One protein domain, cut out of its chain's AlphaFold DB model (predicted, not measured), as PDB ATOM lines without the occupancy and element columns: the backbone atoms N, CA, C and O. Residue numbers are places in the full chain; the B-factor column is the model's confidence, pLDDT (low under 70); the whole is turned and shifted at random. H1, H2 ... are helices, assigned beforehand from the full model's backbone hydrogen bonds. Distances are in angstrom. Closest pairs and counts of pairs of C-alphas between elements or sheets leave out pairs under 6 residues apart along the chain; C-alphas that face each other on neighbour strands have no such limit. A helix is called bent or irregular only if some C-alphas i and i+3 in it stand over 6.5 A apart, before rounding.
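What this domain is: This is residues 10 to 148 of the 321 residues of the protein "Dehydrogenase" of Metarhizium acridum (strain CQMa 102) (UniProt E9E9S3). Two long helices, H2 and H4, lie side by side and run opposite ways, with H3 at one end of the pair; H1 leads in at the other end, and H6 is near the first part of H1. H5 and parts of the two long links fill the space inside this incomplete ring, which has a gap between H3 and H6. The printed part has 139 residues with six named helices, H1 to H6 in chain order, and no named strand: class all helix. It is compact, with a radius of gyration of the C-alphas of 15.8 A and spans of 41 by 38 by 24 A.

How they stand to each other: H1, residues 10 to 27, and H2, residues 31 to 47, are only just apart, 8.3 A at the closest. H3, residues 49 to 60, meets H2 only through their link. H4, residues 64 to 84, touches H2 at a shallow tilt of 17 degrees, opposite ways; their closest C-alphas, Gly 35 and Gly 82, are 4.0 A apart. H4 touches H3 with residues 64 to 72 alone, at a steep tilt of 57 degrees; the closest C-alphas are Thr 53 and Ala 68, 5.2 A. H5, residues 110 to 120, touches H3 at a shallow tilt of 33 degrees, only just short of steep, with C-alphas Leu 56 and Thr 111 closest at 5.6 A. H2 touches H5 with residues 41 to 45 alone; the closest C-alphas are Cys 41 and Leu 119, 5.9 A. H6, residues 136 to 144, is close to but not clearly touching H1, with C-alphas Ile 12 and Val 138 closest at 7.7 A. Every O i to N i+4 pair is within hydrogen-bond range in H2, H3, H4, H5 and H6; in H1 12 of 14 are.

Where its parts are: H1 begins at C-alpha 10 (-17.770, 45.911, 51.319), spans 25.9 A and is only just irregular, with C-alphas 21 and 24 6.6 A apart. H2 spans 24.7 A, H3 16.1 A, H4 30.1 A and H5 15.2 A. H6 spans 12.1 A and ends at C-alpha 144 (-28.196, 39.360, 59.882).

The domain as a whole: The C-alphas farthest apart, Gly 61 and Gly 90, are 42.4 A apart. The printed part has no cut. The links H4 to H5, 25 residues, and H5 to H6, 15 residues, are long. The model's pLDDT is under 70 at residues 89 to 108 and 132 to 136.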
ATOM      1  N   HIS A  10     -17.168  44.626  51.681       76.38
ATOM      2  CA  HIS A  10     -17.770  45.911  51.319       76.38
ATOM      3  C   HIS A  10     -18.724  45.815  50.113       76.38
ATOM      4  O   HIS A  10     -19.699  46.562  50.057       76.38
ATOM      5  N   SER A  11     -18.504  44.879  49.185       78.38
ATOM      6  CA  SER A  11     -19.374  44.668  48.023       78.38
ATOM      7  C   SER A  11     -20.748  44.122  48.426       78.38
ATOM      8  O   SER A  11     -21.750  44.461  47.800       78.38
ATOM      9  N   ILE A  12     -20.824  43.346  49.515       79.56
ATOM     10  CA  ILE A  12     -22.092  42.844  50.073       79.56
ATOM     11  C   ILE A  12     -22.935  44.019  50.570       79.56
ATOM     12  O   ILE A  12     -24.096  44.166  50.189       79.56
ATOM     13  N   PHE A  13     -22.336  44.893  51.384       83.75
ATOM     14  CA  PHE A  13     -23.017  46.079  51.902       83.75
ATOM     15  C   PHE A  13     -23.428  47.038  50.786       83.75
ATOM     16  O   PHE A  13     -24.524  47.591  50.841       83.75
ATOM     17  N   HIS A  14     -22.602  47.182  49.747       85.44
ATOM     18  CA  HIS A  14     -22.955  47.968  48.569       85.44
ATOM     19  C   HIS A  14     -24.205  47.424  47.861       85.44
ATOM     20  O   HIS A  14     -25.111  48.191  47.547       85.44
ATOM     21  N   SER A  15     -24.301  46.106  47.658       84.75
ATOM     22  CA  SER A  15     -25.480  45.479  47.043       84.75
ATOM     23  C   SER A  15     -26.742  45.613  47.899       84.75
ATOM     24  O   SER A  15     -27.827  45.851  47.361       84.75
ATOM     25  N   ILE A  16     -26.609  45.506  49.225       84.31
ATOM     26  CA  ILE A  16     -27.715  45.738  50.164       84.31
ATOM     27  C   ILE A  16     -28.203  47.190  50.068       84.31
ATOM     28  O   ILE A  16     -29.402  47.423  49.933       84.31
ATOM     29  N   ASP A  17     -27.289  48.162  50.104       87.56
ATOM     30  CA  ASP A  17     -27.610  49.591  50.024       87.56
ATOM     31  C   ASP A  17     -28.251  49.963  48.678       87.56
ATOM     32  O   ASP A  17     -29.289  50.625  48.648       87.56
ATOM     33  N   ALA A  18     -27.695  49.473  47.566       87.69
ATOM     34  CA  ALA A  18     -28.246  49.691  46.230       87.69
ATOM     35  C   ALA A  18     -29.694  49.193  46.122       87.69
ATOM     36  O   ALA A  18     -30.559  49.903  45.606       87.69
ATOM     37  N   SER A  19     -29.972  48.010  46.670       86.88
ATOM     38  CA  SER A  19     -31.317  47.434  46.642       86.88
ATOM     39  C   SER A  19     -32.274  48.145  47.589       86.88
ATOM     40  O   SER A  19     -33.422  48.398  47.233       86.88
ATOM     41  N   SER A  20     -31.796  48.550  48.771       85.56
ATOM     42  CA  SER A  20     -32.590  49.346  49.709       85.56
ATOM     43  C   SER A  20     -33.002  50.689  49.102       85.56
ATOM     44  O   SER A  20     -34.132  51.119  49.303       85.56
ATOM     45  N   LYS A  21     -32.117  51.343  48.341       87.44
ATOM     46  CA  LYS A  21     -32.421  52.596  47.629       87.44
ATOM     47  C   LYS A  21     -33.390  52.385  46.467       87.44
ATOM     48  O   LYS A  21     -34.239  53.237  46.210       87.44
ATOM     49  N   ALA A  22     -33.278  51.259  45.765       87.62
ATOM     50  CA  ALA A  22     -34.170  50.929  44.660       87.62
ATOM     51  C   ALA A  22     -35.584  50.544  45.132       87.62
ATOM     52  O   ALA A  22     -36.541  50.774  44.391       87.62
ATOM     53  N   PHE A  23     -35.738  50.015  46.353       85.75
ATOM     54  CA  PHE A  23     -37.015  49.510  46.869       85.75
ATOM     55  C   PHE A  23     -38.155  50.521  46.772       85.75
ATOM     56  O   PHE A  23     -39.194  50.201  46.198       85.75
ATOM     57  N   ASP A  24     -37.963  51.735  47.293       81.06
ATOM     58  CA  ASP A  24     -39.040  52.725  47.361       81.06
ATOM     59  C   ASP A  24     -39.503  53.148  45.964       81.06
ATOM     60  O   ASP A  24     -40.703  53.186  45.688       81.06
ATOM     61  N   SER A  25     -38.555  53.384  45.052       84.19
ATOM     62  CA  SER A  25     -38.874  53.762  43.670       84.19
ATOM     63  C   SER A  25     -39.521  52.621  42.878       84.19
ATOM     64  O   SER A  25     -40.422  52.863  42.076       84.19
ATOM     65  N   TRP A  26     -39.122  51.369  43.123       87.06
ATOM     66  CA  TRP A  26     -39.730  50.199  42.490       87.06
ATOM     67  C   TRP A  26     -41.140  49.923  43.015       87.06
ATOM     68  O   TRP A  26     -42.063  49.705  42.231       87.06
ATOM     69  N   LYS A  27     -41.327  49.971  44.338       83.25
ATOM     70  CA  LYS A  27     -42.610  49.713  45.005       83.25
ATOM     71  C   LYS A  27     -43.697  50.707  44.587       83.25
ATOM     72  O   LYS A  27     -44.867  50.338  44.548       83.25
ATOM     73  N   GLN A  28     -43.320  51.950  44.285       84.44
ATOM     74  CA  GLN A  28     -44.247  53.000  43.855       84.44
ATOM     75  C   GLN A  28     -44.728  52.847  42.402       84.44
ATOM     76  O   GLN A  28     -45.695  53.505  42.019       84.44
ATOM     77  N   ARG A  29     -44.101  51.985  41.586       87.62
ATOM     78  CA  ARG A  29     -44.568  51.713  40.219       87.62
ATOM     79  C   ARG A  29     -45.917  50.998  40.217       87.62
ATOM     80  O   ARG A  29     -46.178  50.123  41.053       87.62
ATOM     81  N   SER A  30     -46.748  51.322  39.225       89.50
ATOM     82  CA  SER A  30     -48.041  50.661  39.048       89.50
ATOM     83  C   SER A  30     -47.863  49.152  38.826       89.50
ATOM     84  O   SER A  30     -46.813  48.691  38.366       89.50
ATOM     85  N   LEU A  31     -48.879  48.356  39.179       87.81
ATOM     86  CA  LEU A  31     -48.850  46.907  38.939       87.81
ATOM     87  C   LEU A  31     -48.731  46.595  37.441       87.81
ATOM     88  O   LEU A  31     -47.963  45.709  37.078       87.81
ATOM     89  N   ALA A  32     -49.401  47.376  36.588       90.44
ATOM     90  CA  ALA A  32     -49.308  47.259  35.134       90.44
ATOM     91  C   ALA A  32     -47.875  47.501  34.626       90.44
ATOM     92  O   ALA A  32     -47.348  46.689  33.869       90.44
ATOM     93  N   ASP A  33     -47.194  48.551  35.104       91.19
ATOM     94  CA  ASP A  33     -45.805  48.834  34.709       91.19
ATOM     95  C   ASP A  33     -44.847  47.729  35.165       91.19
ATOM     96  O   ASP A  33     -43.928  47.342  34.435       91.19
ATOM     97  N   ARG A  34     -45.044  47.205  36.382       90.25
ATOM     98  CA  ARG A  34     -44.243  46.087  36.901       90.25
ATOM     99  C   ARG A  34     -44.489  44.809  36.095       90.25
ATOM    100  O   ARG A  34     -43.518  44.148  35.735       90.25
ATOM    101  N   GLY A  35     -45.742  44.513  35.751       91.69
ATOM    102  CA  GLY A  35     -46.115  43.389  34.888       91.69
ATOM    103  C   GLY A  35     -45.475  43.480  33.514       91.69
ATOM    104  O   GLY A  35     -44.769  42.561  33.099       91.69
ATOM    105  N   GLN A  36     -45.597  44.635  32.858       95.62
ATOM    106  CA  GLN A  36     -44.960  44.872  31.566       95.62
ATOM    107  C   GLN A  36     -43.431  44.749  31.645       95.62
ATOM    108  O   GLN A  36     -42.810  44.195  30.741       95.62
ATOM    109  N   THR A  37     -42.811  45.205  32.737       94.06
ATOM    110  CA  THR A  37     -41.362  45.049  32.939       94.06
ATOM    111  C   THR A  37     -40.961  43.567  33.018       94.06
ATOM    112  O   THR A  37     -39.984  43.176  32.387       94.06
ATOM    113  N   LEU A  38     -41.722  42.723  33.725       94.00
ATOM    114  CA  LEU A  38     -41.463  41.276  33.798       94.00
ATOM    115  C   LEU A  38     -41.673  40.569  32.449       94.00
ATOM    116  O   LEU A  38     -40.891  39.688  32.093       94.00
ATOM    117  N   LEU A  39     -42.673  40.983  31.666       96.81
ATOM    118  CA  LEU A  39     -42.857  40.491  30.295       96.81
ATOM    119  C   LEU A  39     -41.666  40.869  29.400       96.81
ATOM    120  O   LEU A  39     -41.188  40.042  28.626       96.81
ATOM    121  N   ASN A  40     -41.129  42.080  29.557       98.06
ATOM    122  CA  ASN A  40     -39.921  42.501  28.850       98.06
ATOM    123  C   ASN A  40     -38.689  41.687  29.292       98.06
ATOM    124  O   ASN A  40     -37.850  41.368  28.454       98.06
ATOM    125  N   CYS A  41     -38.588  41.302  30.572       96.44
ATOM    126  CA  CYS A  41     -37.550  40.379  31.047       96.44
ATOM    127  C   CYS A  41     -37.674  39.003  30.380       96.44
ATOM    128  O   CYS A  41     -36.674  38.465  29.915       96.44
ATOM    129  N   SER A  42     -38.894  38.459  30.294       97.69
ATOM    130  CA  SER A  42     -39.174  37.199  29.593       97.69
ATOM    131  C   SER A  42     -38.717  37.270  28.130       97.69
ATOM    132  O   SER A  42     -37.949  36.423  27.681       97.69
ATOM    133  N   ALA A  43     -39.079  38.343  27.418       98.44
ATOM    134  CA  ALA A  43     -38.648  38.568  26.040       98.44
ATOM    135  C   ALA A  43     -37.117  38.677  25.911       98.44
ATOM    136  O   ALA A  43     -36.532  38.061  25.023       98.44
ATOM    137  N   ALA A  44     -36.457  39.417  26.807       98.25
ATOM    138  CA  ALA A  44     -35.002  39.567  26.803       98.25
ATOM    139  C   ALA A  44     -34.282  38.226  27.021       98.25
ATOM    140  O   ALA A  44     -33.337  37.916  26.296       98.25
ATOM    141  N   LEU A  45     -34.756  37.402  27.959       97.88
ATOM    142  CA  LEU A  45     -34.220  36.061  28.193       97.88
ATOM    143  C   LEU A  45     -34.441  35.132  26.989       97.88
ATOM    144  O   LEU A  45     -33.521  34.406  26.620       97.88
ATOM    145  N   GLU A  46     -35.604  35.196  26.331       98.25
ATOM    146  CA  GLU A  46     -35.880  34.402  25.120       98.25
ATOM    147  C   GLU A  46     -34.867  34.704  24.006       98.25
ATOM    148  O   GLU A  46     -34.380  33.776  23.360       98.25
ATOM    149  N   THR A  47     -34.444  35.966  23.835       98.25
ATOM    150  CA  THR A  47     -33.406  36.307  22.837       98.25
ATOM    151  C   THR A  47     -32.053  35.643  23.096       98.25
ATOM    152  O   THR A  47     -31.283  35.457  22.157       98.25
ATOM    153  N   GLN A  48     -31.761  35.275  24.348       97.88
ATOM    154  CA  GLN A  48     -30.494  34.668  24.766       97.88
ATOM    155  C   GLN A  48     -30.643  33.175  25.101       97.88
ATOM    156  O   GLN A  48     -29.726  32.561  25.642       97.88
ATOM    157  N   LYS A  49     -31.784  32.554  24.778       96.81
ATOM    158  CA  LYS A  49     -32.119  31.178  25.178       96.81
ATOM    159  C   LYS A  49     -31.052  30.150  24.803       96.81
ATOM    160  O   LYS A  49     -30.714  29.295  25.620       96.81
ATOM    161  N   GLN A  50     -30.507  30.232  23.589       97.19
ATOM    162  CA  GLN A  50     -29.475  29.297  23.134       97.19
ATOM    163  C   GLN A  50     -28.158  29.478  23.900       97.19
ATOM    164  O   GLN A  50     -27.523  28.491  24.262       97.19
ATOM    165  N   GLU A  51     -27.765  30.726  24.172       96.69
ATOM    166  CA  GLU A  51     -26.573  31.042  24.966       96.69
ATOM    167  C   GLU A  51     -26.721  30.492  26.389       96.69
ATOM    168  O   GLU A  51     -25.859  29.749  26.855       96.69
ATOM    169  N   LEU A  52     -27.849  30.787  27.042       95.25
ATOM    170  CA  LEU A  52     -28.162  30.315  28.392       95.25
ATOM    171  C   LEU A  52     -28.212  28.786  28.474       95.25
ATOM    172  O   LEU A  52     -27.725  28.214  29.443       95.25
ATOM    173  N   THR A  53     -28.753  28.123  27.448       94.19
ATOM    174  CA  THR A  53     -28.785  26.654  27.363       94.19
ATOM    175  C   THR A  53     -27.371  26.085  27.310       94.19
ATOM    176  O   THR A  53     -27.035  25.197  28.087       94.19
ATOM    177  N   ASN A  54     -26.521  26.623  26.430       92.62
ATOM    178  CA  ASN A  54     -25.138  26.170  26.292       92.62
ATOM    179  C   ASN A  54     -24.342  26.398  27.582       92.62
ATOM    180  O   ASN A  54     -23.572  25.530  27.986       92.62
ATOM    181  N   LEU A  55     -24.549  27.545  28.231       90.38
ATOM    182  CA  LEU A  55     -23.895  27.884  29.489       90.38
ATOM    183  C   LEU A  55     -24.327  26.940  30.616       90.38
ATOM    184  O   LEU A  55     -23.478  26.418  31.332       90.38
ATOM    185  N   LEU A  56     -25.625  26.643  30.710       86.50
ATOM    186  CA  LEU A  56     -26.166  25.720  31.703       86.50
ATOM    187  C   LEU A  56     -25.635  24.293  31.513       86.50
ATOM    188  O   LEU A  56     -25.308  23.636  32.503       86.50
ATOM    189  N   CYS A  57     -25.512  23.826  30.265       86.88
ATOM    190  CA  CYS A  57     -24.870  22.549  29.939       86.88
ATOM    191  C   CYS A  57     -23.402  22.530  30.345       86.88
ATOM    192  O   CYS A  57     -22.960  21.575  30.972       86.88
ATOM    193  N   ALA A  58     -22.654  23.572  29.979       85.88
ATOM    194  CA  ALA A  58     -21.228  23.653  30.263       85.88
ATOM    195  C   ALA A  58     -20.947  23.693  31.768       85.88
ATOM    196  O   ALA A  58     -19.971  23.112  32.203       85.88
ATOM    197  N   GLU A  59     -21.809  24.350  32.545       81.75
ATOM    198  CA  GLU A  59     -21.628  24.535  33.985       81.75
ATOM    199  C   GLU A  59     -22.158  23.372  34.840       81.75
ATOM    200  O   GLU A  59     -21.659  23.103  35.929       81.75
ATOM    201  N   ASN A  60     -23.230  22.712  34.397       76.19
ATOM    202  CA  ASN A  60     -23.905  21.680  35.191       76.19
ATOM    203  C   ASN A  60     -23.825  20.296  34.551       76.19
ATOM    204  O   ASN A  60     -24.465  19.381  35.058       76.19
ATOM    205  N   GLY A  61     -23.147  20.159  33.409       78.75
ATOM    206  CA  GLY A  61     -22.986  18.917  32.656       78.75
ATOM    207  C   GLY A  61     -24.285  18.251  32.177       78.75
ATOM    208  O   GLY A  61     -24.259  17.122  31.691       78.75
ATOM    209  N   LYS A  62     -25.445  18.906  32.303       77.94
ATOM    210  CA  LYS A  62     -26.733  18.312  31.924       77.94
ATOM    211  C   LYS A  62     -26.886  18.192  30.399       77.94
ATOM    212  O   LYS A  62     -26.336  19.020  29.668       77.94
ATOM    213  N   PRO A  63     -27.662  17.211  29.899       85.19
ATOM    214  CA  PRO A  63     -27.970  17.112  28.477       85.19
ATOM    215  C   PRO A  63     -28.594  18.400  27.924       85.19
ATOM    216  O   PRO A  63     -29.389  19.062  28.592       85.19
ATOM    217  N   ALA A  64     -28.288  18.727  26.665       86.25
ATOM    218  CA  ALA A  64     -28.752  19.963  26.030       86.25
ATOM    219  C   ALA A  64     -30.277  20.105  25.976       86.25
ATOM    220  O   ALA A  64     -30.793  21.214  26.097       86.25
ATOM    221  N   LEU A  65     -30.996  18.990  25.823       88.44
ATOM    222  CA  LEU A  65     -32.455  18.992  25.847       88.44
ATOM    223  C   LEU A  65     -32.986  19.409  27.227       88.44
ATOM    224  O   LEU A  65     -33.841  20.288  27.305       88.44
ATOM    225  N   ASP A  66     -32.434  18.841  28.298       84.38
ATOM    226  CA  ASP A  66     -32.826  19.150  29.676       84.38
ATOM    227  C   ASP A  66     -32.502  20.608  30.022       84.38
ATOM    228  O   ASP A  66     -33.344  21.326  30.560       84.38
ATOM    229  N   ALA A  67     -31.316  21.093  29.636       87.88
ATOM    230  CA  ALA A  67     -30.964  22.502  29.801       87.88
ATOM    231  C   ALA A  67     -31.924  23.439  29.059       87.88
ATOM    232  O   ALA A  67     -32.322  24.471  29.599       87.88
ATOM    233  N   ALA A  68     -32.317  23.088  27.832       91.56
ATOM    234  CA  ALA A  68     -33.236  23.901  27.044       91.56
ATOM    235  C   ALA A  68     -34.629  23.975  27.686       91.56
ATOM    236  O   ALA A  68     -35.269  25.029  27.632       91.56
ATOM    237  N   LEU A  69     -35.090  22.880  28.304       90.38
ATOM    238  CA  LEU A  69     -36.344  22.839  29.057       90.38
ATOM    239  C   LEU A  69     -36.276  23.721  30.309       90.38
ATOM    240  O   LEU A  69     -37.191  24.514  30.528       90.38
ATOM    241  N   ASP A  70     -35.183  23.665  31.071       88.75
ATOM    242  CA  ASP A  70     -34.989  24.509  32.257       88.75
ATOM    243  C   ASP A  70     -34.960  26.003  31.904       88.75
ATOM    244  O   ASP A  70     -35.631  26.820  32.539       88.75
ATOM    245  N   VAL A  71     -34.222  26.379  30.854       93.06
ATOM    246  CA  VAL A  71     -34.167  27.774  30.389       93.06
ATOM    247  C   VAL A  71     -35.540  28.231  29.896       93.06
ATOM    248  O   VAL A  71     -35.981  29.330  30.237       93.06
ATOM    249  N   ALA A  72     -36.255  27.387  29.143       95.06
ATOM    250  CA  ALA A  72     -37.616  27.688  28.707       95.06
ATOM    251  C   ALA A  72     -38.569  27.877  29.898       95.06
ATOM    252  O   ALA A  72     -39.377  28.805  29.887       95.06
ATOM    253  N   PHE A  73     -38.449  27.049  30.937       91.56
ATOM    254  CA  PHE A  73     -39.241  27.178  32.155       91.56
ATOM    255  C   PHE A  73     -38.979  28.516  32.860       91.56
ATOM    256  O   PHE A  73     -39.928  29.218  33.205       91.56
ATOM    257  N   ILE A  74     -37.718  28.941  32.996       90.50
ATOM    258  CA  ILE A  74     -37.374  30.249  33.583       90.50
ATOM    259  C   ILE A  74     -38.011  31.396  32.787       90.50
ATOM    260  O   ILE A  74     -38.604  32.304  33.370       90.50
ATOM    261  N   ILE A  75     -37.937  31.350  31.456       95.44
ATOM    262  CA  ILE A  75     -38.550  32.368  30.592       95.44
ATOM    263  C   ILE A  75     -40.069  32.419  30.809       95.44
ATOM    264  O   ILE A  75     -40.641  33.506  30.955       95.44
ATOM    265  N   GLN A  76     -40.713  31.251  30.899       94.81
ATOM    266  CA  GLN A  76     -42.144  31.130  31.181       94.81
ATOM    267  C   GLN A  76     -42.514  31.646  32.570       94.81
ATOM    268  O   GLN A  76     -43.563  32.266  32.704       94.81
ATOM    269  N   VAL A  77     -41.669  31.468  33.589       91.44
ATOM    270  CA  VAL A  77     -41.895  32.010  34.938       91.44
ATOM    271  C   VAL A  77     -42.016  33.539  34.903       91.44
ATOM    272  O   VAL A  77     -42.973  34.088  35.456       91.44
ATOM    273  N   PHE A  78     -41.117  34.238  34.202       92.12
ATOM    274  CA  PHE A  78     -41.230  35.694  34.017       92.12
ATOM    275  C   PHE A  78     -42.497  36.081  33.246       92.12
ATOM    276  O   PHE A  78     -43.184  37.028  33.632       92.12
ATOM    277  N   GLY A  79     -42.834  35.328  32.194       94.38
ATOM    278  CA  GLY A  79     -44.054  35.535  31.413       94.38
ATOM    279  C   GLY A  79     -45.324  35.373  32.255       94.38
ATOM    280  O   GLY A  79     -46.205  36.233  32.245       94.38
ATOM    281  N   PHE A  80     -45.383  34.303  33.046       93.38
ATOM    282  CA  PHE A  80     -46.492  33.977  33.933       93.38
ATOM    283  C   PHE A  80     -46.700  35.073  34.979       93.38
ATOM    284  O   PHE A  80     -47.773  35.677  35.014       93.38
ATOM    285  N   PHE A  81     -45.675  35.399  35.775       90.31
ATOM    286  CA  PHE A  81     -45.799  36.420  36.820       90.31
ATOM    287  C   PHE A  81     -46.026  37.825  36.254       90.31
ATOM    288  O   PHE A  81     -46.819  38.580  36.817       90.31
ATOM    289  N   GLY A  82     -45.404  38.161  35.119       91.19
ATOM    290  CA  GLY A  82     -45.658  39.420  34.418       91.19
ATOM    291  C   GLY A  82     -47.104  39.554  33.949       91.19
ATOM    292  O   GLY A  82     -47.683  40.629  34.058       91.19
ATOM    293  N   SER A  83     -47.714  38.451  33.510       92.94
ATOM    294  CA  SER A  83     -49.121  38.415  33.102       92.94
ATOM    295  C   SER A  83     -50.116  38.357  34.264       92.94
ATOM    296  O   SER A  83     -51.313  38.511  34.029       92.94
ATOM    297  N   LEU A  84     -49.664  38.064  35.486       90.12
ATOM    298  CA  LEU A  84     -50.527  37.800  36.639       90.12
ATOM    299  C   LEU A  84     -50.612  38.991  37.603       90.12
ATOM    300  O   LEU A  84     -51.649  39.202  38.230       90.12
ATOM    301  N   ILE A  85     -49.527  39.757  37.739       84.06
ATOM    302  CA  ILE A  85     -49.342  40.745  38.814       84.06
ATOM    303  C   ILE A  85     -50.399  41.861  38.854       84.06
ATOM    304  O   ILE A  85     -50.704  42.365  39.931       84.06
ATOM    305  N   ASP A  86     -50.983  42.240  37.718       82.44
ATOM    306  CA  ASP A  86     -52.022  43.274  37.614       82.44
ATOM    307  C   ASP A  86     -53.455  42.726  37.729       82.44
ATOM    308  O   ASP A  86     -54.408  43.500  37.820       82.44
ATOM    309  N   LYS A  87     -53.614  41.398  37.766       85.69
ATOM    310  CA  LYS A  87     -54.908  40.701  37.854       85.69
ATOM    311  C   LYS A  87     -55.227  40.214  39.259       85.69
ATOM    312  O   LYS A  87     -56.375  39.874  39.543       85.69
ATOM    313  N   LEU A  88     -54.228  40.147  40.137       76.19
ATOM    314  CA  LEU A  88     -54.441  39.708  41.506       76.19
ATOM    315  C   LEU A  88     -55.033  40.854  42.346       76.19
ATOM    316  O   LEU A  88     -54.459  41.944  42.389       76.19
ATOM    317  N   PRO A  89     -56.161  40.631  43.049       60.28
ATOM    318  CA  PRO A  89     -56.673  41.606  44.005       60.28
ATOM    319  C   PRO A  89     -55.617  41.859  45.092       60.28
ATOM    320  O   PRO A  89     -54.832  40.965  45.407       60.28
ATOM    321  N   GLY A  90     -55.597  43.070  45.663       55.16
ATOM    322  CA  GLY A  90     -54.497  43.658  46.458       55.16
ATOM    323  C   GLY A  90     -53.990  42.918  47.713       55.16
ATOM    324  O   GLY A  90     -53.268  43.512  48.506       55.16
ATOM    325  N   GLN A  91     -54.342  41.649  47.911       49.91
ATOM    326  CA  GLN A  91     -53.802  40.746  48.932       49.91
ATOM    327  C   GLN A  91     -52.568  39.952  48.464       49.91
ATOM    328  O   GLN A  91     -51.848  39.418  49.304       49.91
ATOM    329  N   PHE A  92     -52.263  39.913  47.162       41.91
ATOM    330  CA  PHE A  92     -51.072  39.235  46.642       41.91
ATOM    331  C   PHE A  92     -49.993  40.252  46.253       41.91
ATOM    332  O   PHE A  92     -49.918  40.710  45.114       41.91
ATOM    333  N   MET A  93     -49.139  40.631  47.206       44.34
ATOM    334  CA  MET A  93     -47.949  41.433  46.902       44.34
ATOM    335  C   MET A  93     -46.875  40.545  46.269       44.34
ATOM    336  O   MET A  93     -45.972  40.061  46.944       44.34
ATOM    337  N   ILE A  94     -46.975  40.322  44.960       38.28
ATOM    338  CA  ILE A  94     -45.869  39.787  44.164       38.28
ATOM    339  C   ILE A  94     -45.000  40.986  43.753       38.28
ATOM    340  O   ILE A  94     -45.512  42.007  43.298       38.28
ATOM    341  N   ALA A  95     -43.687  40.873  43.952       40.03
ATOM    342  CA  ALA A  95     -42.657  41.880  43.670       40.03
ATOM    343  C   ALA A  95     -42.513  43.026  44.695       40.03
ATOM    344  O   ALA A  95     -42.600  44.209  44.353       40.03
ATOM    345  N   GLU A  96     -42.186  42.678  45.943       43.25
ATOM    346  CA  GLU A  96     -41.268  43.514  46.729       43.25
ATOM    347  C   GLU A  96     -39.867  43.441  46.083       43.25
ATOM    348  O   GLU A  96     -39.512  42.411  45.503       43.25
ATOM    349  N   SER A  97     -39.080  44.529  46.109       36.88
ATOM    350  CA  SER A  97     -37.724  44.490  45.537       36.88
ATOM    351  C   SER A  97     -36.939  43.378  46.217       36.88
ATOM    352  O   SER A  97     -36.793  43.369  47.441       36.88
ATOM    353  N   SER A  98     -36.440  42.443  45.429       39.03
ATOM    354  CA  SER A  98     -35.644  41.354  45.956       39.03
ATOM    355  C   SER A  98     -34.183  41.737  45.795       39.03
ATOM    356  O   SER A  98     -33.674  41.796  44.680       39.03
ATOM    357  N   ILE A  99     -33.473  41.919  46.913       36.31
ATOM    358  CA  ILE A  99     -32.083  41.465  46.907       36.31
ATOM    359  C   ILE A  99     -32.234  39.970  46.642       36.31
ATOM    360  O   ILE A  99     -32.774  39.262  47.489       36.31
ATOM    361  N   LEU A 100     -31.871  39.508  45.453       35.88
ATOM    362  CA  LEU A 100     -31.590  38.100  45.243       35.88
ATOM    363  C   LEU A 100     -30.122  37.936  45.626       35.88
ATOM    364  O   LEU A 100     -29.253  38.115  44.776       35.88
ATOM    365  N   PRO A 101     -29.778  37.626  46.891       36.44
ATOM    366  CA  PRO A 101     -28.496  37.014  47.125       36.44
ATOM    367  C   PRO A 101     -28.595  35.632  46.493       36.44
ATOM    368  O   PRO A 101     -28.950  34.651  47.138       36.44
ATOM    369  N   LEU A 102     -28.331  35.566  45.193       37.94
ATOM    370  CA  LEU A 102     -28.036  34.318  44.535       37.94
ATOM    371  C   LEU A 102     -26.667  33.906  45.057       37.94
ATOM    372  O   LEU A 102     -25.645  34.058  44.402       37.94
ATOM    373  N   SER A 103     -26.678  33.333  46.258       38.12
ATOM    374  CA  SER A 103     -25.826  32.198  46.556       38.12
ATOM    375  C   SER A 103     -26.340  31.063  45.668       38.12
ATOM    376  O   SER A 103     -26.939  30.097  46.129       38.12
ATOM    377  N   GLY A 104     -26.152  31.209  44.348       39.31
ATOM    378  CA  GLY A 104     -25.957  30.035  43.521       39.31
ATOM    379  C   GLY A 104     -24.865  29.230  44.208       39.31
ATOM    380  O   GLY A 104     -23.979  29.810  44.856       39.31
ATOM    381  N   SER A 105     -24.968  27.903  44.152       50.47
ATOM    382  CA  SER A 105     -23.889  27.055  44.649       50.47
ATOM    383  C   SER A 105     -22.562  27.655  44.178       50.47
ATOM    384  O   SER A 105     -22.476  28.139  43.045       50.47
ATOM    385  N   ARG A 106     -21.532  27.678  45.033       53.06
ATOM    386  CA  ARG A 106     -20.202  28.190  44.637       53.06
ATOM    387  C   ARG A 106     -19.682  27.539  43.341       53.06
ATOM    388  O   ARG A 106     -18.795  28.090  42.710       53.06
ATOM    389  N   LEU A 107     -20.292  26.412  42.981       54.22
ATOM    390  CA  LEU A 107     -20.031  25.509  41.878       54.22
ATOM    391  C   LEU A 107     -20.792  25.850  40.583       54.22
ATOM    392  O   LEU A 107     -20.461  25.288  39.555       54.22
ATOM    393  N   ALA A 108     -21.814  26.714  40.605       64.31
ATOM    394  CA  ALA A 108     -22.592  27.040  39.402       64.31
ATOM    395  C   ALA A 108     -23.104  28.501  39.372       64.31
ATOM    396  O   ALA A 108     -24.316  28.738  39.462       64.31
ATOM    397  N   PRO A 109     -22.211  29.513  39.335       73.50
ATOM    398  CA  PRO A 109     -22.618  30.914  39.293       73.50
ATOM    399  C   PRO A 109     -22.907  31.459  37.881       73.50
ATOM    400  O   PRO A 109     -23.688  32.395  37.756       73.50
ATOM    401  N   LEU A 110     -22.283  30.943  36.828       83.50
ATOM    402  CA  LEU A 110     -22.218  31.507  35.477       83.50
ATOM    403  C   LEU A 110     -23.594  31.700  34.843       83.50
ATOM    404  O   LEU A 110     -23.911  32.816  34.428       83.50
ATOM    405  N   THR A 111     -24.428  30.656  34.790       87.38
ATOM    406  CA  THR A 111     -25.751  30.756  34.144       87.38
ATOM    407  C   THR A 111     -26.616  31.793  34.845       87.38
ATOM    408  O   THR A 111     -27.266  32.629  34.218       87.38
ATOM    409  N   VAL A 112     -26.575  31.780  36.174       85.06
ATOM    410  CA  VAL A 112     -27.314  32.714  37.017       85.06
ATOM    411  C   VAL A 112     -26.796  34.143  36.849       85.06
ATOM    412  O   VAL A 112     -27.594  35.062  36.682       85.06
ATOM    413  N   MET A 113     -25.477  34.347  36.854       86.69
ATOM    414  CA  MET A 113     -24.867  35.658  36.628       86.69
ATOM    415  C   MET A 113     -25.283  36.218  35.269       86.69
ATOM    416  O   MET A 113     -25.710  37.370  35.193       86.69
ATOM    417  N   ARG A 114     -25.269  35.385  34.223       92.88
ATOM    418  CA  ARG A 114     -25.690  35.786  32.881       92.88
ATOM    419  C   ARG A 114     -27.171  36.161  32.817       92.88
ATOM    420  O   ARG A 114     -27.520  37.173  32.213       92.88
ATOM    421  N   ILE A 115     -28.046  35.402  33.482       92.62
ATOM    422  CA  ILE A 115     -29.466  35.764  33.629       92.62
ATOM    423  C   ILE A 115     -29.590  37.143  34.287       92.62
ATOM    424  O   ILE A 115     -30.334  37.987  33.796       92.62
ATOM    425  N   ILE A 116     -28.848  37.403  35.364       90.94
ATOM    426  CA  ILE A 116     -28.918  38.681  36.084       90.94
ATOM    427  C   ILE A 116     -28.436  39.844  35.216       90.94
ATOM    428  O   ILE A 116     -29.093  40.882  35.204       90.94
ATOM    429  N   GLU A 117     -27.361  39.672  34.447       93.38
ATOM    430  CA  GLU A 117     -26.906  40.674  33.477       93.38
ATOM    431  C   GLU A 117     -28.004  41.022  32.466       93.38
ATOM    432  O   GLU A 117     -28.268  42.199  32.224       93.38
ATOM    433  N   ILE A 118     -28.690  40.012  31.916       96.25
ATOM    434  CA  ILE A 118     -29.810  40.215  30.988       96.25
ATOM    435  C   ILE A 118     -30.940  40.973  31.687       96.25
ATOM    436  O   ILE A 118     -31.436  41.972  31.165       96.25
ATOM    437  N   LEU A 119     -31.324  40.555  32.895       94.44
ATOM    438  CA  LEU A 119     -32.376  41.209  33.671       94.44
ATOM    439  C   LEU A 119     -32.041  42.672  33.993       94.44
ATOM    440  O   LEU A 119     -32.931  43.516  33.946       94.44
ATOM    441  N   GLN A 120     -30.775  42.998  34.262       93.00
ATOM    442  CA  GLN A 120     -30.312  44.365  34.530       93.00
ATOM    443  C   GLN A 120     -30.386  45.294  33.309       93.00
ATOM    444  O   GLN A 120     -30.383  46.512  33.484       93.00
ATOM    445  N   THR A 121     -30.504  44.761  32.088       96.88
ATOM    446  CA  THR A 121     -30.788  45.584  30.896       96.88
ATOM    447  C   THR A 121     -32.235  46.084  30.846       96.88
ATOM    448  O   THR A 121     -32.525  47.062  30.160       96.88
ATOM    449  N   VAL A 122     -33.141  45.434  31.587       95.94
ATOM    450  CA  VAL A 122     -34.586  45.713  31.581       95.94
ATOM    451  C   VAL A 122     -35.048  46.336  32.900       95.94
ATOM    452  O   VAL A 122     -35.845  47.278  32.910       95.94
ATOM    453  N   LEU A 123     -34.575  45.805  34.028       91.75
ATOM    454  CA  LEU A 123     -34.961  46.248  35.363       91.75
ATOM    455  C   LEU A 123     -34.258  47.559  35.746       91.75
ATOM    456  O   LEU A 123     -33.099  47.773  35.386       91.75
ATOM    457  N   PRO A 124     -34.906  48.430  36.543       90.94
ATOM    458  CA  PRO A 124     -34.240  49.603  37.092       90.94
ATOM    459  C   PRO A 124     -33.008  49.233  37.927       90.94
ATOM    460  O   PRO A 124     -32.973  48.207  38.613       90.94
ATOM    461  N   LYS A 125     -32.006  50.114  37.910       90.94
ATOM    462  CA  LYS A 125     -30.754  49.927  38.650       90.94
ATOM    463  C   LYS A 125     -31.025  49.652  40.134       90.94
ATOM    464  O   LYS A 125     -31.755  50.398  40.781       90.94
ATOM    465  N   GLY A 126     -30.397  48.606  40.667       86.12
ATOM    466  CA  GLY A 126     -30.519  48.204  42.068       86.12
ATOM    467  C   GLY A 126     -31.725  47.316  42.380       86.12
ATOM    468  O   GLY A 126     -31.781  46.777  43.475       86.12
ATOM    469  N   VAL A 127     -32.670  47.108  41.452       86.62
ATOM    470  CA  VAL A 127     -33.819  46.208  41.692       86.62
ATOM    471  C   VAL A 127     -33.384  44.749  41.785       86.62
ATOM    472  O   VAL A 127     -33.972  43.992  42.551       86.62
ATOM    473  N   VAL A 128     -32.357  44.370  41.023       87.06
ATOM    474  CA  VAL A 128     -31.741  43.049  41.087       87.06
ATOM    475  C   VAL A 128     -30.225  43.187  41.173       87.06
ATOM    476  O   VAL A 128     -29.596  43.921  40.409       87.06
ATOM    477  N   GLN A 129     -29.643  42.463  42.119       83.69
ATOM    478  CA  GLN A 129     -28.207  42.400  42.361       83.69
ATOM    479  C   GLN A 129     -27.808  40.928  42.431       83.69
ATOM    480  O   GLN A 129     -28.596  40.117  42.905       83.69
ATOM    481  N   ALA A 130     -26.592  40.591  42.007       80.06
ATOM    482  CA  ALA A 130     -26.003  39.275  42.225       80.06
ATOM    483  C   ALA A 130     -24.694  39.411  43.002       80.06
ATOM    484  O   ALA A 130     -23.954  40.382  42.835       80.06
ATOM    485  N   ILE A 131     -24.432  38.444  43.879       77.00
ATOM    486  CA  ILE A 131     -23.218  38.368  44.691       77.00
ATOM    487  C   ILE A 131     -22.668  36.944  44.514       77.00
ATOM    488  O   ILE A 131     -23.103  36.049  45.242       77.00
ATOM    489  N   PRO A 132     -21.776  36.699  43.534       67.50
ATOM    490  CA  PRO A 132     -21.206  35.369  43.331       67.50
ATOM    491  C   PRO A 132     -20.336  34.924  44.524       67.50
ATOM    492  O   PRO A 132     -19.885  35.735  45.324       67.50
ATOM    493  N   GLY A 133     -20.074  33.625  44.678       62.75
ATOM    494  CA  GLY A 133     -18.988  33.165  45.564       62.75
ATOM    495  C   GLY A 133     -19.188  33.369  47.076       62.75
ATOM    496  O   GLY A 133     -18.242  33.646  47.809       62.75
ATOM    497  N   ALA A 134     -20.399  33.197  47.592       58.88
ATOM    498  CA  ALA A 134     -20.700  33.462  48.995       58.88
ATOM    499  C   ALA A 134     -20.736  32.173  49.843       58.88
ATOM    500  O   ALA A 134     -21.729  31.451  49.837       58.88
ATOM    501  N   GLY A 135     -19.665  31.877  50.590       60.94
ATOM    502  CA  GLY A 135     -19.685  30.847  51.642       60.94
ATOM    503  C   GLY A 135     -20.638  31.191  52.798       60.94
ATOM    504  O   GLY A 135     -21.232  32.270  52.824       60.94
ATOM    505  N   ALA A 136     -20.751  30.300  53.791       68.81
ATOM    506  CA  ALA A 136     -21.671  30.458  54.929       68.81
ATOM    507  C   ALA A 136     -21.574  31.829  55.635       68.81
ATOM    508  O   ALA A 136     -22.580  32.345  56.111       68.81
ATOM    509  N   GLU A 137     -20.391  32.451  55.648       72.69
ATOM    510  CA  GLU A 137     -20.164  33.784  56.218       72.69
ATOM    511  C   GLU A 137     -20.951  34.896  55.503       72.69
ATOM    512  O   GLU A 137     -21.576  35.733  56.150       72.69
ATOM    513  N   VAL A 138     -20.962  34.910  54.168       74.19
ATOM    514  CA  VAL A 138     -21.663  35.948  53.394       74.19
ATOM    515  C   VAL A 138     -23.173  35.775  53.511       74.19
ATOM    516  O   VAL A 138     -23.892  36.756  53.716       74.19
ATOM    517  N   ALA A 139     -23.652  34.529  53.443       74.94
ATOM    518  CA  ALA A 139     -25.053  34.214  53.697       74.94
ATOM    519  C   ALA A 139     -25.472  34.696  55.095       74.94
ATOM    520  O   ALA A 139     -26.497  35.362  55.229       74.94
ATOM    521  N   GLN A 140     -24.645  34.455  56.116       80.88
ATOM    522  CA  GLN A 140     -24.908  34.914  57.477       80.88
ATOM    523  C   GLN A 140     -24.992  36.446  57.565       80.88
ATOM    524  O   GLN A 140     -25.952  36.959  58.133       80.88
ATOM    525  N   LEU A 141     -24.067  37.188  56.942       83.75
ATOM    526  CA  LEU A 141     -24.102  38.660  56.920       83.75
ATOM    527  C   LEU A 141     -25.384  39.214  56.277       83.75
ATOM    528  O   LEU A 141     -25.969  40.180  56.770       83.75
ATOM    529  N   LEU A 142     -25.850  38.595  55.191       82.88
ATOM    530  CA  LEU A 142     -27.112  38.961  54.540       82.88
ATOM    531  C   LEU A 142     -28.314  38.671  55.448       82.88
ATOM    532  O   LEU A 142     -29.195  39.517  55.613       82.88
ATOM    533  N   ILE A 143     -28.330  37.494  56.076       86.25
ATOM    534  CA  ILE A 143     -29.389  37.078  57.000       86.25
ATOM    535  C   ILE A 143     -29.413  37.966  58.247       86.25
ATOM    536  O   ILE A 143     -30.494  38.220  58.772       86.25
ATOM    537  N   GLU A 144     -28.279  38.489  58.704       89.25
ATOM    538  CA  GLU A 144     -28.196  39.360  59.882       89.25
ATOM    539  C   GLU A 144     -28.523  40.828  59.581       89.25
ATOM    540  O   GLU A 144     -29.006  41.549  60.453       89.25
ATOM    541  N   SER A 145     -28.349  41.276  58.335       88.19
ATOM    542  CA  SER A 145     -28.543  42.680  57.957       88.19
ATOM    543  C   SER A 145     -29.978  43.179  58.201       88.19
ATOM    544  O   SER A 145     -30.913  42.631  57.617       88.19
ATOM    545  N   PRO A 146     -30.212  44.260  58.966       87.38
ATOM    546  CA  PRO A 146     -31.564  44.769  59.242       87.38
ATOM    547  C   PRO A 146     -32.303  45.284  57.992       87.38
ATOM    548  O   PRO A 146     -33.531  45.437  58.010       87.38
ATOM    549  N   ALA A 147     -31.575  45.543  56.901       86.56
ATOM    550  CA  ALA A 147     -32.145  45.941  55.617       86.56
ATOM    551  C   ALA A 147     -32.853  44.777  54.899       86.56
ATOM    552  O   ALA A 147     -33.828  45.002  54.188       86.56
ATOM    553  N   VAL A 148     -32.424  43.530  55.124       87.44
ATOM    554  CA  VAL A 148     -33.040  42.338  54.518       87.44
ATOM    555  C   VAL A 148     -34.305  41.957  55.286       87.44
ATOM    556  O   VAL A 148     -34.237  41.653  56.479       87.44
TER     557      VAL A 148